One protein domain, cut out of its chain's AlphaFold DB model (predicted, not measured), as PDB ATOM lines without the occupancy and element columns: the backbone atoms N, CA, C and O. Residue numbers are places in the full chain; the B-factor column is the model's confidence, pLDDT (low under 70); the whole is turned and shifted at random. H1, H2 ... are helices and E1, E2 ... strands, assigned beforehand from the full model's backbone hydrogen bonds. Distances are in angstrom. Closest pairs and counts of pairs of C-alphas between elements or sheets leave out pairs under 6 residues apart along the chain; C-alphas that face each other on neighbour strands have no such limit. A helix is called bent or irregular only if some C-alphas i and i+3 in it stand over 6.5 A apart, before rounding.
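AT A GLANCE: This is residues 7 to 104 of the 116 residues of an uncharacterized protein of Alphaproteobacteria bacterium 64-11 (UniProt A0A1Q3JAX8). A small head of two strand pairs, E1 with E2 and E3 with E4, has the short helix H1 at its far end and a long helical arm leading away from it. In the arm, H2 and the unnamed residues 45 to 56 run out to the far tip, and the long bent helix H3 folds back toward the head, where E4 closes on E3. The printed part has 98 residues with three named helices and four named strands, in the order E1, E2, H1, E3, H2, H3, E4; both two-stranded sheets are antiparallel and the class is mixed, helices and strands. The whole is extended, with a radius of gyration of the C-alphas of 21.7 A and spans of 72 by 26 by 19 A.

IN THESE COORDINATES: E1, residues 7 to 9, begins at C-alpha 7 (-13.226, 48.550, -63.880). E2 is residues 15 to 18, H1 residues 20 to 24, and E3 residues 28 to 32, 13.1 A long. H2, residues 38 to 44, measures 10.4 A. H3, residues 57 to 92, was assigned as one helix by its hydrogen bonds but is bent: C-alphas 81 and 84 are 6.8 A apart. Its arm H3a, residues 57 to 81, starts at C-alpha 57 (-4.903, 11.883, -18.132) and is 34.6 A long; it is irregular, with C-alphas 70 and 73 6.7 A apart, and has a kink of 48 degrees near residue 69. H3b, residues 84 to 92, is 11.9 A long. E4, residues 99 to 103, is 13.0 A long and ends at C-alpha 103 (-6.328, 55.531, -57.904).

HOW THE PARTS SIT: E1 and E2 form an antiparallel hairpin at 146 degrees, with N 8 and O 16 2.9 A apart, within hydrogen-bond range. E3 and E4 are antiparallel at 153 degrees, with N 102 and O 29 within range at 2.8 A. Between the two sheets, the closest C-alphas of E2 and E3 are those of Leu 16 and Lys 29, 7.0 A apart. E1 and E4 are only just apart, at 8.1 A. H2 touches H3a, with residues 72 to 80 of H3a alone; the closest C-alphas, of Ser 40 and Ser 80, are 4.8 A apart. The two form a helical hairpin at a shallow tilt of 25 degrees, opposite ways. H3a and H3b stand at a steep tilt of 48 degrees. H2 and H3b are near each other. Every O i to N i+4 pair is within hydrogen-bond range in H1 and H3b, against 2 of 3 in H2 and 16 of 21 in H3a.

THE WHOLE: The two C-alphas farthest apart are those of Asp 24 and Asn 56, 71.7 A. The printed part has no cut, and its long link is H2 to H3, 12 residues. Mean pLDDT of the printed part is 71.2; 42 residues are under 70, among them residues 7 to 16 and 96 to 104.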
ATOM      1  N   ILE A   7     -12.801  49.350 -65.025       59.66
ATOM      2  CA  ILE A   7     -13.226  48.550 -63.880       59.66
ATOM      3  C   ILE A   7     -11.977  47.985 -63.210       59.66
ATOM      4  O   ILE A   7     -11.250  47.194 -63.812       59.66
ATOM      5  N   VAL A   8     -11.732  48.380 -61.963       59.41
ATOM      6  CA  VAL A   8     -10.645  47.831 -61.148       59.41
ATOM      7  C   VAL A   8     -11.236  46.907 -60.094       59.41
ATOM      8  O   VAL A   8     -12.071  47.325 -59.294       59.41
ATOM      9  N   ALA A   9     -10.809  45.645 -60.080       58.34
ATOM     10  CA  ALA A   9     -11.133  44.734 -58.989       58.34
ATOM     11  C   ALA A   9     -10.306  45.130 -57.760       58.34
ATOM     12  O   ALA A   9      -9.077  45.059 -57.785       58.34
ATOM     13  N   ALA A  10     -10.973  45.565 -56.697       55.47
ATOM     14  CA  ALA A  10     -10.333  45.955 -55.454       55.47
ATOM     15  C   ALA A  10     -10.878  45.064 -54.331       55.47
ATOM     16  O   ALA A  10     -11.933  45.311 -53.756       55.47
ATOM     17  N   GLY A  11     -10.166  43.967 -54.069       55.22
ATOM     18  CA  GLY A  11     -10.574  42.937 -53.109       55.22
ATOM     19  C   GLY A  11     -11.454  41.827 -53.710       55.22
ATOM     20  O   GLY A  11     -11.710  41.816 -54.914       55.22
ATOM     21  N   PRO A  12     -11.890  40.856 -52.883       51.41
ATOM     22  CA  PRO A  12     -12.529  39.621 -53.346       51.41
ATOM     23  C   PRO A  12     -13.939  39.797 -53.938       51.41
ATOM     24  O   PRO A  12     -14.472  38.840 -54.494       51.41
ATOM     25  N   SER A  13     -14.548  40.985 -53.848       54.25
ATOM     26  CA  SER A  13     -15.964  41.162 -54.214       54.25
ATOM     27  C   SER A  13     -16.383  42.573 -54.657       54.25
ATOM     28  O   SER A  13     -17.559  42.762 -54.966       54.25
ATOM     29  N   GLN A  14     -15.477  43.557 -54.759       64.00
ATOM     30  CA  GLN A  14     -15.859  44.930 -55.128       64.00
ATOM     31  C   GLN A  14     -15.152  45.419 -56.399       64.00
ATOM     32  O   GLN A  14     -13.935  45.605 -56.450       64.00
ATOM     33  N   ALA A  15     -15.949  45.640 -57.445       68.75
ATOM     34  CA  ALA A  15     -15.524  46.303 -58.668       68.75
ATOM     35  C   ALA A  15     -15.656  47.824 -58.496       68.75
ATOM     36  O   ALA A  15     -16.744  48.333 -58.219       68.75
ATOM     37  N   LEU A  16     -14.551  48.549 -58.656       69.31
ATOM     38  CA  LEU A  16     -14.526  50.009 -58.681       69.31
ATOM     39  C   LEU A  16     -14.601  50.482 -60.133       69.31
ATOM     40  O   LEU A  16     -13.683  50.236 -60.914       69.31
ATOM     41  N   ASP A  17     -15.692  51.156 -60.488       78.75
ATOM     42  CA  ASP A  17     -15.885  51.778 -61.801       78.75
ATOM     43  C   ASP A  17     -15.281  53.186 -61.797       78.75
ATOM     44  O   ASP A  17     -15.682  54.017 -60.982       78.75
ATOM     45  N   PHE A  18     -14.318  53.466 -62.672       75.88
ATOM     46  CA  PHE A  18     -13.729  54.794 -62.859       75.88
ATOM     47  C   PHE A  18     -14.130  55.367 -64.219       75.88
ATOM     48  O   PHE A  18     -13.908  54.745 -65.263       75.88
ATOM     49  N   ARG A  19     -14.679  56.586 -64.211       79.88
ATOM     50  CA  ARG A  19     -14.972  57.354 -65.429       79.88
ATOM     51  C   ARG A  19     -13.785  58.223 -65.824       79.88
ATOM     52  O   ARG A  19     -12.935  58.532 -64.996       79.88
ATOM     53  N   GLN A  20     -13.773  58.695 -67.069       71.12
ATOM     54  CA  GLN A  20     -12.721  59.590 -67.564       71.12
ATOM     55  C   GLN A  20     -12.551  60.841 -66.683       71.12
ATOM     56  O   GLN A  20     -11.436  61.191 -66.324       71.12
ATOM     57  N   SER A  21     -13.661  61.433 -66.232       74.62
ATOM     58  CA  SER A  21     -13.656  62.558 -65.290       74.62
ATOM     59  C   SER A  21     -12.990  62.232 -63.954       74.62
ATOM     60  O   SER A  21     -12.369  63.101 -63.354       74.62
ATOM     61  N   ASP A  22     -13.122  60.991 -63.484       71.12
ATOM     62  CA  ASP A  22     -12.527  60.551 -62.223       71.12
ATOM     63  C   ASP A  22     -11.006  60.423 -62.374       71.12
ATOM     64  O   ASP A  22     -10.268  60.788 -61.464       71.12
ATOM     65  N   ILE A  23     -10.543  59.950 -63.536       70.81
ATOM     66  CA  ILE A  23      -9.123  59.772 -63.870       70.81
ATOM     67  C   ILE A  23      -8.443  61.130 -64.060       70.81
ATOM     68  O   ILE A  23      -7.410  61.389 -63.449       70.81
ATOM     69  N   ASP A  24      -9.060  62.022 -64.839       76.12
ATOM     70  CA  ASP A  24      -8.530  63.363 -65.108       76.12
ATOM     71  C   ASP A  24      -8.466  64.216 -63.822       76.12
ATOM     72  O   ASP A  24      -7.589  65.067 -63.678       76.12
ATOM     73  N   ALA A  25      -9.365  63.959 -62.862       76.44
ATOM     74  CA  ALA A  25      -9.379  64.598 -61.545       76.44
ATOM     75  C   ALA A  25      -8.496  63.895 -60.492       76.44
ATOM     76  O   ALA A  25      -8.427  64.365 -59.355       76.44
ATOM     77  N   GLY A  26      -7.845  62.770 -60.821       73.75
ATOM     78  CA  GLY A  26      -7.038  61.995 -59.868       73.75
ATOM     79  C   GLY A  26      -7.852  61.414 -58.704       73.75
ATOM     80  O   GLY A  26      -7.359  61.298 -57.582       73.75
ATOM     81  N   THR A  27      -9.119  61.086 -58.952       75.31
ATOM     82  CA  THR A  27     -10.065  60.629 -57.932       75.31
ATOM     83  C   THR A  27      -9.629  59.289 -57.356       75.31
ATOM     84  O   THR A  27      -9.426  58.311 -58.077       75.31
ATOM     85  N   VAL A  28      -9.547  59.231 -56.029       73.75
ATOM     86  CA  VAL A  28      -9.283  58.002 -55.280       73.75
ATOM     87  C   VAL A  28     -10.621  57.366 -54.911       73.75
ATOM     88  O   VAL A  28     -11.461  58.018 -54.291       73.75
ATOM     89  N   LYS A  29     -10.827  56.096 -55.275       74.31
ATOM     90  CA  LYS A  29     -11.981  55.307 -54.816       74.31
ATOM     91  C   LYS A  29     -11.496  54.180 -53.918       74.31
ATOM     92  O   LYS A  29     -10.496  53.531 -54.214       74.31
ATOM     93  N   SER A  30     -12.212  53.949 -52.827       64.50
ATOM     94  CA  SER A  30     -11.874  52.908 -51.859       64.50
ATOM     95  C   SER A  30     -12.809  51.722 -52.022       64.50
ATOM     96  O   SER A  30     -14.021  51.904 -52.127       64.50
ATOM     97  N   ALA A  31     -12.249  50.518 -52.008       63.47
ATOM     98  CA  ALA A  31     -13.020  49.298 -51.815       63.47
ATOM     99  C   ALA A  31     -12.757  48.747 -50.419       63.47
ATOM    100  O   ALA A  31     -11.618  48.769 -49.947       63.47
ATOM    101  N   GLY A  32     -13.816  48.298 -49.758       59.72
ATOM    102  CA  GLY A  32     -13.756  47.734 -48.416       59.72
ATOM    103  C   GLY A  32     -13.914  46.222 -48.452       59.72
ATOM    104  O   GLY A  32     -14.692  45.690 -49.241       59.72
ATOM    105  N   ALA A  33     -13.198  45.530 -47.575       62.88
ATOM    106  CA  ALA A  33     -13.537  44.165 -47.205       62.88
ATOM    107  C   ALA A  33     -14.678  44.155 -46.172       62.88
ATOM    108  O   ALA A  33     -14.770  45.050 -45.327       62.88
ATOM    109  N   ASP A  34     -15.512  43.115 -46.201       65.81
ATOM    110  CA  ASP A  34     -16.527  42.877 -45.175       65.81
ATOM    111  C   ASP A  34     -15.853  42.597 -43.820       65.81
ATOM    112  O   ASP A  34     -15.314  41.518 -43.570       65.81
ATOM    113  N   THR A  35     -15.877  43.586 -42.926       64.69
ATOM    114  CA  THR A  35     -15.337  43.495 -41.552       64.69
ATOM    115  C   THR A  35     -16.415  43.208 -40.510       64.69
ATOM    116  O   THR A  35     -16.174  43.252 -39.308       64.69
ATOM    117  N   SER A  36     -17.614  42.860 -40.966       64.31
ATOM    118  CA  SER A  36     -18.780  42.549 -40.140       64.31
ATOM    119  C   SER A  36     -18.637  41.250 -39.336       64.31
ATOM    120  O   SER A  36     -19.507  40.951 -38.529       64.31
ATOM    121  N   HIS A  37     -17.591  40.451 -39.587       68.50
ATOM    122  CA  HIS A  37     -17.440  39.077 -39.083       68.50
ATOM    123  C   HIS A  37     -16.028  38.771 -38.546       68.50
ATOM    124  O   HIS A  37     -15.530  37.650 -38.678       68.50
ATOM    125  N   LEU A  38     -15.348  39.764 -37.970       70.81
ATOM    126  CA  LEU A  38     -13.974  39.625 -37.465       70.81
ATOM    127  C   LEU A  38     -13.864  38.586 -36.332       70.81
ATOM    128  O   LEU A  38     -12.967  37.740 -36.342       70.81
ATOM    129  N   LEU A  39     -14.782  38.623 -35.368       70.31
ATOM    130  CA  LEU A  39     -14.823  37.715 -34.221       70.31
ATOM    131  C   LEU A  39     -15.355  36.337 -34.610       70.31
ATOM    132  O   LEU A  39     -14.844  35.325 -34.127       70.31
ATOM    133  N   SER A  40     -16.325  36.281 -35.523       67.19
ATOM    134  CA  SER A  40     -16.779  35.020 -36.122       67.19
ATOM    135  C   SER A  40     -15.635  34.304 -36.854       67.19
ATOM    136  O   SER A  40     -15.484  33.090 -36.720       67.19
ATOM    137  N   GLY A  41     -14.777  35.043 -37.568       65.69
ATOM    138  CA  GLY A  41     -13.562  34.497 -38.179       65.69
ATOM    139  C   GLY A  41     -12.564  33.969 -37.144       65.69
ATOM    140  O   GLY A  41     -11.994  32.889 -37.322       65.69
ATOM    141  N   LEU A  42     -12.409  34.673 -36.019       68.81
ATOM    142  CA  LEU A  42     -11.553  34.241 -34.911       68.81
ATOM    143  C   LEU A  42     -12.069  32.957 -34.244       68.81
ATOM    144  O   LEU A  42     -11.272  32.097 -33.876       68.81
ATOM    145  N   ALA A  43     -13.391  32.774 -34.155       69.50
ATOM    146  CA  ALA A  43     -14.007  31.550 -33.643       69.50
ATOM    147  C   ALA A  43     -13.630  30.296 -34.450       69.50
ATOM    148  O   ALA A  43     -13.478  29.218 -33.870       69.50
ATOM    149  N   GLY A  44     -13.405  30.432 -35.762       68.06
ATOM    150  CA  GLY A  44     -12.882  29.348 -36.598       68.06
ATOM    151  C   GLY A  44     -11.468  28.902 -36.196       68.06
ATOM    152  O   GLY A  44     -11.134  27.723 -36.323       68.06
ATOM    153  N   GLY A  45     -10.666  29.823 -35.652       68.00
ATOM    154  CA  GLY A  45      -9.298  29.593 -35.179       68.00
ATOM    155  C   GLY A  45      -9.151  29.405 -33.665       68.00
ATOM    156  O   GLY A  45      -8.023  29.328 -33.184       68.00
ATOM    157  N   LEU A  46     -10.250  29.348 -32.900       67.88
ATOM    158  CA  LEU A  46     -10.199  29.181 -31.444       67.88
ATOM    159  C   LEU A  46      -9.662  27.785 -31.077       67.88
ATOM    160  O   LEU A  46     -10.342  26.774 -31.297       67.88
ATOM    161  N   ASP A  47      -8.463  27.755 -30.490       72.25
ATOM    162  CA  ASP A  47      -7.882  26.588 -29.825       72.25
ATOM    163  C   ASP A  47      -8.250  26.621 -28.337       72.25
ATOM    164  O   ASP A  47      -8.008  27.605 -27.636       72.25
ATOM    165  N   LEU A  48      -8.898  25.560 -27.860       70.75
ATOM    166  CA  LEU A  48      -9.274  25.426 -26.459       70.75
ATOM    167  C   LEU A  48      -8.310  24.425 -25.819       70.75
ATOM    168  O   LEU A  48      -8.234  23.278 -26.248       70.75
ATOM    169  N   SER A  49      -7.620  24.830 -24.751       71.19
ATOM    170  CA  SER A  49      -6.706  23.957 -24.004       71.19
ATOM    171  C   SER A  49      -7.179  23.760 -22.562       71.19
ATOM    172  O   SER A  49      -7.443  24.722 -21.844       71.19
ATOM    173  N   VAL A  50      -7.258  22.500 -22.110       68.44
ATOM    174  CA  VAL A  50      -7.663  22.161 -20.739       68.44
ATOM    175  C   VAL A  50      -6.431  22.256 -19.856       68.44
ATOM    176  O   VAL A  50      -5.506  21.446 -19.982       68.44
ATOM    177  N   GLN A  51      -6.434  23.210 -18.933       69.75
ATOM    178  CA  GLN A  51      -5.447  23.288 -17.863       69.75
ATOM    179  C   GLN A  51      -6.163  23.072 -16.532       69.75
ATOM    180  O   GLN A  51      -7.088  23.801 -16.194       69.75
ATOM    181  N   GLY A  52      -5.765  22.039 -15.792       65.19
ATOM    182  CA  GLY A  52      -6.356  21.739 -14.497       65.19
ATOM    183  C   GLY A  52      -5.388  20.964 -13.621       65.19
ATOM    184  O   GLY A  52      -4.933  19.882 -13.997       65.19
ATOM    185  N   ALA A  53      -5.076  21.522 -12.454       56.22
ATOM    186  CA  ALA A  53      -4.336  20.823 -11.416       56.22
ATOM    187  C   ALA A  53      -5.254  19.745 -10.811       56.22
ATOM    188  O   ALA A  53      -6.272  20.069 -10.208       56.22
ATOM    189  N   GLY A  54      -4.922  18.468 -11.026       65.38
ATOM    190  CA  GLY A  54      -5.696  17.322 -10.526       65.38
ATOM    191  C   GLY A  54      -6.514  16.560 -11.576       65.38
ATOM    192  O   GLY A  54      -7.085  15.524 -11.247       65.38
ATOM    193  N   LEU A  55      -6.540  17.002 -12.841       66.31
ATOM    194  CA  LEU A  55      -7.105  16.190 -13.923       66.31
ATOM    195  C   LEU A  55      -6.119  15.078 -14.308       66.31
ATOM    196  O   LEU A  55      -5.079  15.315 -14.924       66.31
ATOM    197  N   ASN A  56      -6.471  13.845 -13.961       74.56
ATOM    198  CA  ASN A  56      -5.842  12.628 -14.462       74.56
ATOM    199  C   ASN A  56      -5.996  12.521 -15.995       74.56
ATOM    200  O   ASN A  56      -6.970  13.000 -16.579       74.56
ATOM    201  N   GLY A  57      -5.021  11.888 -16.663       69.81
ATOM    202  CA  GLY A  57      -4.903  11.883 -18.132       69.81
ATOM    203  C   GLY A  57      -6.170  11.439 -18.875       69.81
ATOM    204  O   GLY A  57      -6.511  12.026 -19.898       69.81
ATOM    205  N   ALA A  58      -6.925  10.488 -18.318       73.56
ATOM    206  CA  ALA A  58      -8.197  10.032 -18.881       73.56
ATOM    207  C   ALA A  58      -9.286  11.121 -18.872       73.56
ATOM    208  O   ALA A  58      -9.969  11.319 -19.873       73.56
ATOM    209  N   VAL A  59      -9.418  11.877 -17.777       74.25
ATOM    210  CA  VAL A  59     -10.389  12.979 -17.679       74.25
ATOM    211  C   VAL A  59      -9.982  14.120 -18.604       74.25
ATOM    212  O   VAL A  59     -10.830  14.680 -19.294       74.25
ATOM    213  N   LYS A  60      -8.679  14.406 -18.717       75.56
ATOM    214  CA  LYS A  60      -8.176  15.391 -19.682       75.56
ATOM    215  C   LYS A  60      -8.504  14.994 -21.127       75.56
ATOM    216  O   LYS A  60      -8.958  15.845 -21.888       75.56
ATOM    217  N   SER A  61      -8.349  13.718 -21.488       74.06
ATOM    218  CA  SER A  61      -8.723  13.207 -22.814       74.06
ATOM    219  C   SER A  61     -10.225  13.268 -23.082       74.06
ATOM    220  O   SER A  61     -10.611  13.628 -24.188       74.06
ATOM    221  N   ILE A  62     -11.079  12.974 -22.097       77.50
ATOM    222  CA  ILE A  62     -12.542  13.074 -22.255       77.50
ATOM    223  C   ILE A  62     -12.972  14.537 -22.431       77.50
ATOM    224  O   ILE A  62     -13.789  14.853 -23.296       77.50
ATOM    225  N   VAL A  63     -12.401  15.454 -21.646       76.69
ATOM    226  CA  VAL A  63     -12.721  16.882 -21.763       76.69
ATOM    227  C   VAL A  63     -12.239  17.433 -23.109       76.69
ATOM    228  O   VAL A  63     -12.999  18.124 -23.786       76.69
ATOM    229  N   ALA A  64     -11.024  17.085 -23.536       74.69
ATOM    230  CA  ALA A  64     -10.491  17.519 -24.825       74.69
ATOM    231  C   ALA A  64     -11.225  16.892 -26.024       74.69
ATOM    232  O   ALA A  64     -11.487  17.572 -27.011       74.69
ATOM    233  N   GLY A  65     -11.577  15.608 -25.938       75.12
ATOM    234  CA  GLY A  65     -12.180  14.856 -27.039       75.12
ATOM    235  C   GLY A  65     -13.687  15.049 -27.196       75.12
ATOM    236  O   GLY A  65     -14.193  14.921 -28.306       75.12
ATOM    237  N   THR A  66     -14.404  15.375 -26.116       76.44
ATOM    238  CA  THR A  66     -15.878  15.382 -26.122       76.44
ATOM    239  C   THR A  66     -16.461  16.715 -25.675       76.44
ATOM    240  O   THR A  66     -17.364  17.243 -26.316       76.44
ATOM    241  N   VAL A  67     -15.949  17.285 -24.584       76.88
ATOM    242  CA  VAL A  67     -16.533  18.494 -23.981       76.88
ATOM    243  C   VAL A  67     -16.160  19.733 -24.792       76.88
ATOM    244  O   VAL A  67     -17.025  20.513 -25.175       76.88
ATOM    245  N   MET A  68     -14.884  19.886 -25.142       77.62
ATOM    246  CA  MET A  68     -14.412  21.000 -25.965       77.62
ATOM    247  C   MET A  68     -15.121  21.150 -27.310       77.62
ATOM    248  O   MET A  68     -15.620  22.247 -27.565       77.62
ATOM    249  N   PRO A  69     -15.218  20.117 -28.170       77.56
ATOM    250  CA  PRO A  69     -15.905  20.266 -29.450       77.56
ATOM    251  C   PRO A  69     -17.385  20.634 -29.285       77.56
ATOM    252  O   PRO A  69     -17.926  21.319 -30.147       77.56
ATOM    253  N   LEU A  70     -18.011  20.261 -28.164       80.94
ATOM    254  CA  LEU A  70     -19.383  20.645 -27.842       80.94
ATOM    255  C   LEU A  70     -19.508  22.116 -27.405       80.94
ATOM    256  O   LEU A  70     -20.508  22.762 -27.706       80.94
ATOM    257  N   LEU A  71     -18.493  22.667 -26.729       79.50
ATOM    258  CA  LEU A  71     -18.467  24.078 -26.314       79.50
ATOM    259  C   LEU A  71     -18.082  25.042 -27.443       79.50
ATOM    260  O   LEU A  71     -18.542  26.183 -27.442       79.50
ATOM    261  N   ARG A  72     -17.263  24.609 -28.408       79.62
ATOM    262  CA  ARG A  72     -16.831  25.446 -29.544       79.62
ATOM    263  C   ARG A  72     -17.976  26.191 -30.248       79.62
ATOM    264  O   ARG A  72     -17.838  27.403 -30.397       79.62
ATOM    265  N   PRO A  73     -19.100  25.560 -30.643       79.88
ATOM    266  CA  PRO A  73     -20.192  26.275 -31.304       79.88
ATOM    267  C   PRO A  73     -20.881  27.300 -30.392       79.88
ATOM    268  O   PRO A  73     -21.324  28.343 -30.873       79.88
ATOM    269  N   VAL A  74     -20.935  27.050 -29.080       83.50
ATOM    270  CA  VAL A  74     -21.501  27.998 -28.106       83.50
ATOM    271  C   VAL A  74     -20.620  29.242 -28.004       83.50
ATOM    272  O   VAL A  74     -21.120  30.357 -28.135       83.50
ATOM    273  N   LEU A  75     -19.304  29.059 -27.848       79.44
ATOM    274  CA  LEU A  75     -18.358  30.177 -27.834       79.44
ATOM    275  C   LEU A  75     -18.373  30.921 -29.172       79.44
ATOM    276  O   LEU A  75     -18.442  32.144 -29.179       79.44
ATOM    277  N   ALA A  76     -18.383  30.205 -30.299       78.50
ATOM    278  CA  ALA A  76     -18.462  30.815 -31.624       78.50
ATOM    279  C   ALA A  76     -19.713  31.688 -31.787       78.50
ATOM    280  O   ALA A  76     -19.626  32.802 -32.298       78.50
ATOM    281  N   SER A  77     -20.857  31.220 -31.285       78.00
ATOM    282  CA  SER A  77     -22.113  31.977 -31.316       78.00
ATOM    283  C   SER A  77     -22.038  33.243 -30.456       78.00
ATOM    284  O   SER A  77     -22.517  34.297 -30.868       78.00
ATOM    285  N   MET A  78     -21.388  33.173 -29.288       79.62
ATOM    286  CA  MET A  78     -21.146  34.354 -28.452       79.62
ATOM    287  C   MET A  78     -20.220  35.362 -29.139       79.62
ATOM    288  O   MET A  78     -20.545  36.544 -29.174       79.62
ATOM    289  N   LEU A  79     -19.105  34.909 -29.725       76.62
ATOM    290  CA  LEU A  79     -18.200  35.778 -30.484       76.62
ATOM    291  C   LEU A  79     -18.919  36.444 -31.667       76.62
ATOM    292  O   LEU A  79     -18.754  37.643 -31.883       76.62
ATOM    293  N   SER A  80     -19.774  35.701 -32.374       76.75
ATOM    294  CA  SER A  80     -20.572  36.228 -33.486       76.75
ATOM    295  C   SER A  80     -21.585  37.292 -33.042       76.75
ATOM    296  O   SER A  80     -21.831  38.261 -33.752       76.75
ATOM    297  N   SER A  81     -22.125  37.189 -31.824       79.38
ATOM    298  CA  SER A  81     -22.998  38.232 -31.271       79.38
ATOM    299  C   SER A  81     -22.258  39.536 -30.940       79.38
ATOM    300  O   SER A  81     -22.904  40.579 -30.825       79.38
ATOM    301  N   LEU A  82     -20.935  39.493 -30.751       79.62
ATOM    302  CA  LEU A  82     -20.119  40.672 -30.444       79.62
ATOM    303  C   LEU A  82     -19.592  41.379 -31.701       79.62
ATOM    304  O   LEU A  82     -19.233  42.555 -31.618       79.62
ATOM    305  N   ASP A  83     -19.584  40.706 -32.853       77.62
ATOM    306  CA  ASP A  83     -19.194  41.289 -34.142       77.62
ATOM    307  C   ASP A  83     -19.869  42.635 -34.454       77.62
ATOM    308  O   ASP A  83     -19.151  43.605 -34.714       77.62
ATOM    309  N   PRO A  84     -21.207  42.779 -34.364       79.62
ATOM    310  CA  PRO A  84     -21.849  44.058 -34.644       79.62
ATOM    311  C   PRO A  84     -21.464  45.144 -33.633       79.62
ATOM    312  O   PRO A  84     -21.433  46.317 -33.993       79.62
ATOM    313  N   LEU A  85     -21.148  44.795 -32.379       81.50
ATOM    314  CA  LEU A  85     -20.703  45.773 -31.379       81.50
ATOM    315  C   LEU A  85     -19.325  46.335 -31.735       81.50
ATOM    316  O   LEU A  85     -19.134  47.551 -31.736       81.50
ATOM    317  N   ILE A  86     -18.379  45.449 -32.046       80.50
ATOM    318  CA  ILE A  86     -17.019  45.834 -32.432       80.50
ATOM    319  C   ILE A  86     -17.051  46.625 -33.741       80.50
ATOM    320  O   ILE A  86     -16.432  47.683 -33.820       80.50
ATOM    321  N   TYR A  87     -17.832  46.173 -34.726       78.62
ATOM    322  CA  TYR A  87     -18.017  46.872 -35.996       78.62
ATOM    323  C   TYR A  87     -18.577  48.290 -35.804       78.62
ATOM    324  O   TYR A  87     -18.005  49.250 -36.317       78.62
ATOM    325  N   ASN A  88     -19.639  48.453 -35.006       79.88
ATOM    326  CA  ASN A  88     -20.206  49.775 -34.721       79.88
ATOM    327  C   ASN A  88     -19.227  50.674 -33.957       79.88
ATOM    328  O   ASN A  88     -19.159  51.875 -34.226       79.88
ATOM    329  N   LEU A  89     -18.449  50.119 -33.023       80.75
ATOM    330  CA  LEU A  89     -17.430  50.878 -32.303       80.75
ATOM    331  C   LEU A  89     -16.348  51.387 -33.259       80.75
ATOM    332  O   LEU A  89     -16.061  52.581 -33.259       80.75
ATOM    333  N   LEU A  90     -15.802  50.500 -34.096       78.00
ATOM    334  CA  LEU A  90     -14.813  50.811 -35.133       78.00
ATOM    335  C   LEU A  90     -15.334  51.875 -36.107       78.00
ATOM    336  O   LEU A  90     -14.636  52.846 -36.394       78.00
ATOM    337  N   GLN A  91     -16.592  51.750 -36.535       77.50
ATOM    338  CA  GLN A  91     -17.244  52.730 -37.397       77.50
ATOM    339  C   GLN A  91     -17.415  54.089 -36.703       77.50
ATOM    340  O   GLN A  91     -17.167  55.124 -37.320       77.50
ATOM    341  N   THR A  92     -17.781  54.099 -35.417       79.25
ATOM    342  CA  THR A  92     -17.957  55.328 -34.621       79.25
ATOM    343  C   THR A  92     -16.642  56.091 -34.458       79.25
ATOM    344  O   THR A  92     -16.629  57.317 -34.522       79.25
ATOM    345  N   ILE A  93     -15.526  55.375 -34.291       81.38
ATOM    346  CA  ILE A  93     -14.183  55.975 -34.220       81.38
ATOM    347  C   ILE A  93     -13.561  56.222 -35.607       81.38
ATOM    348  O   ILE A  93     -12.414  56.657 -35.694       81.38
ATOM    349  N   GLY A  94     -14.300  55.956 -36.691       69.75
ATOM    350  CA  GLY A  94     -13.869  56.191 -38.071       69.75
ATOM    351  C   GLY A  94     -12.822  55.207 -38.602       69.75
ATOM    352  O   GLY A  94     -12.267  55.436 -39.675       69.75
ATOM    353  N   LEU A  95     -12.542  54.113 -37.888       70.94
ATOM    354  CA  LEU A  95     -11.632  53.073 -38.356       70.94
ATOM    355  C   LEU A  95     -12.375  52.073 -39.245       70.94
ATOM    356  O   LEU A  95     -13.208  51.297 -38.785       70.94
ATOM    357  N   GLN A  96     -12.007  52.052 -40.522       66.81
ATOM    358  CA  GLN A  96     -12.412  51.015 -41.466       66.81
ATOM    359  C   GLN A  96     -11.220  50.086 -41.709       66.81
ATOM    360  O   GLN A  96     -10.202  50.513 -42.251       66.81
ATOM    361  N   LEU A  97     -11.325  48.826 -41.279       65.31
ATOM    362  CA  LEU A  97     -10.316  47.810 -41.581       65.31
ATOM    363  C   LEU A  97     -10.547  47.248 -42.991       65.31
ATOM    364  O   LEU A  97     -11.679  47.157 -43.457       65.31
ATOM    365  N   GLY A  98      -9.470  46.858 -43.674       59.12
ATOM    366  CA  GLY A  98      -9.566  46.212 -44.987       59.12
ATOM    367  C   GLY A  98     -10.003  47.138 -46.125       59.12
ATOM    368  O   GLY A  98     -10.466  46.647 -47.152       59.12
ATOM    369  N   THR A  99      -9.873  48.456 -45.965       61.31
ATOM    370  CA  THR A  99     -10.054  49.412 -47.058       61.31
ATOM    371  C   THR A  99      -8.773  49.539 -47.872       61.31
ATOM    372  O   THR A  99      -7.694  49.807 -47.345       61.31
ATOM    373  N   VAL A 100      -8.892  49.342 -49.183       61.28
ATOM    374  CA  VAL A 100      -7.818  49.607 -50.141       61.28
ATOM    375  C   VAL A 100      -8.225  50.811 -50.975       61.28
ATOM    376  O   VAL A 100      -9.249  50.791 -51.660       61.28
ATOM    377  N   SER A 101      -7.412  51.861 -50.910       61.44
ATOM    378  CA  SER A 101      -7.552  53.047 -51.748       61.44
ATOM    379  C   SER A 101      -6.931  52.775 -53.114       61.44
ATOM    380  O   SER A 101      -5.739  52.482 -53.211       61.44
ATOM    381  N   VAL A 102      -7.727  52.883 -54.171       62.69
ATOM    382  CA  VAL A 102      -7.286  52.687 -55.552       62.69
ATOM    383  C   VAL A 102      -7.417  54.005 -56.305       62.69
ATOM    384  O   VAL A 102      -8.457  54.663 -56.265       62.69
ATOM    385  N   ALA A 103      -6.353  54.382 -57.010       66.31
ATOM    386  CA  ALA A 103      -6.328  55.531 -57.904       66.31
ATOM    387  C   ALA A 103      -5.823  55.092 -59.281       66.31
ATOM    388  O   ALA A 103      -4.730  54.528 -59.406       66.31
ATOM    389  N   VAL A 104      -6.614  55.350 -60.321       64.25
ATOM    390  CA  VAL A 104      -6.243  55.046 -61.707       64.25
ATOM    391  C   VAL A 104      -5.558  56.269 -62.306       64.25
ATOM    392  O   VAL A 104      -6.165  57.328 -62.395       64.25
TER     393      VAL A 104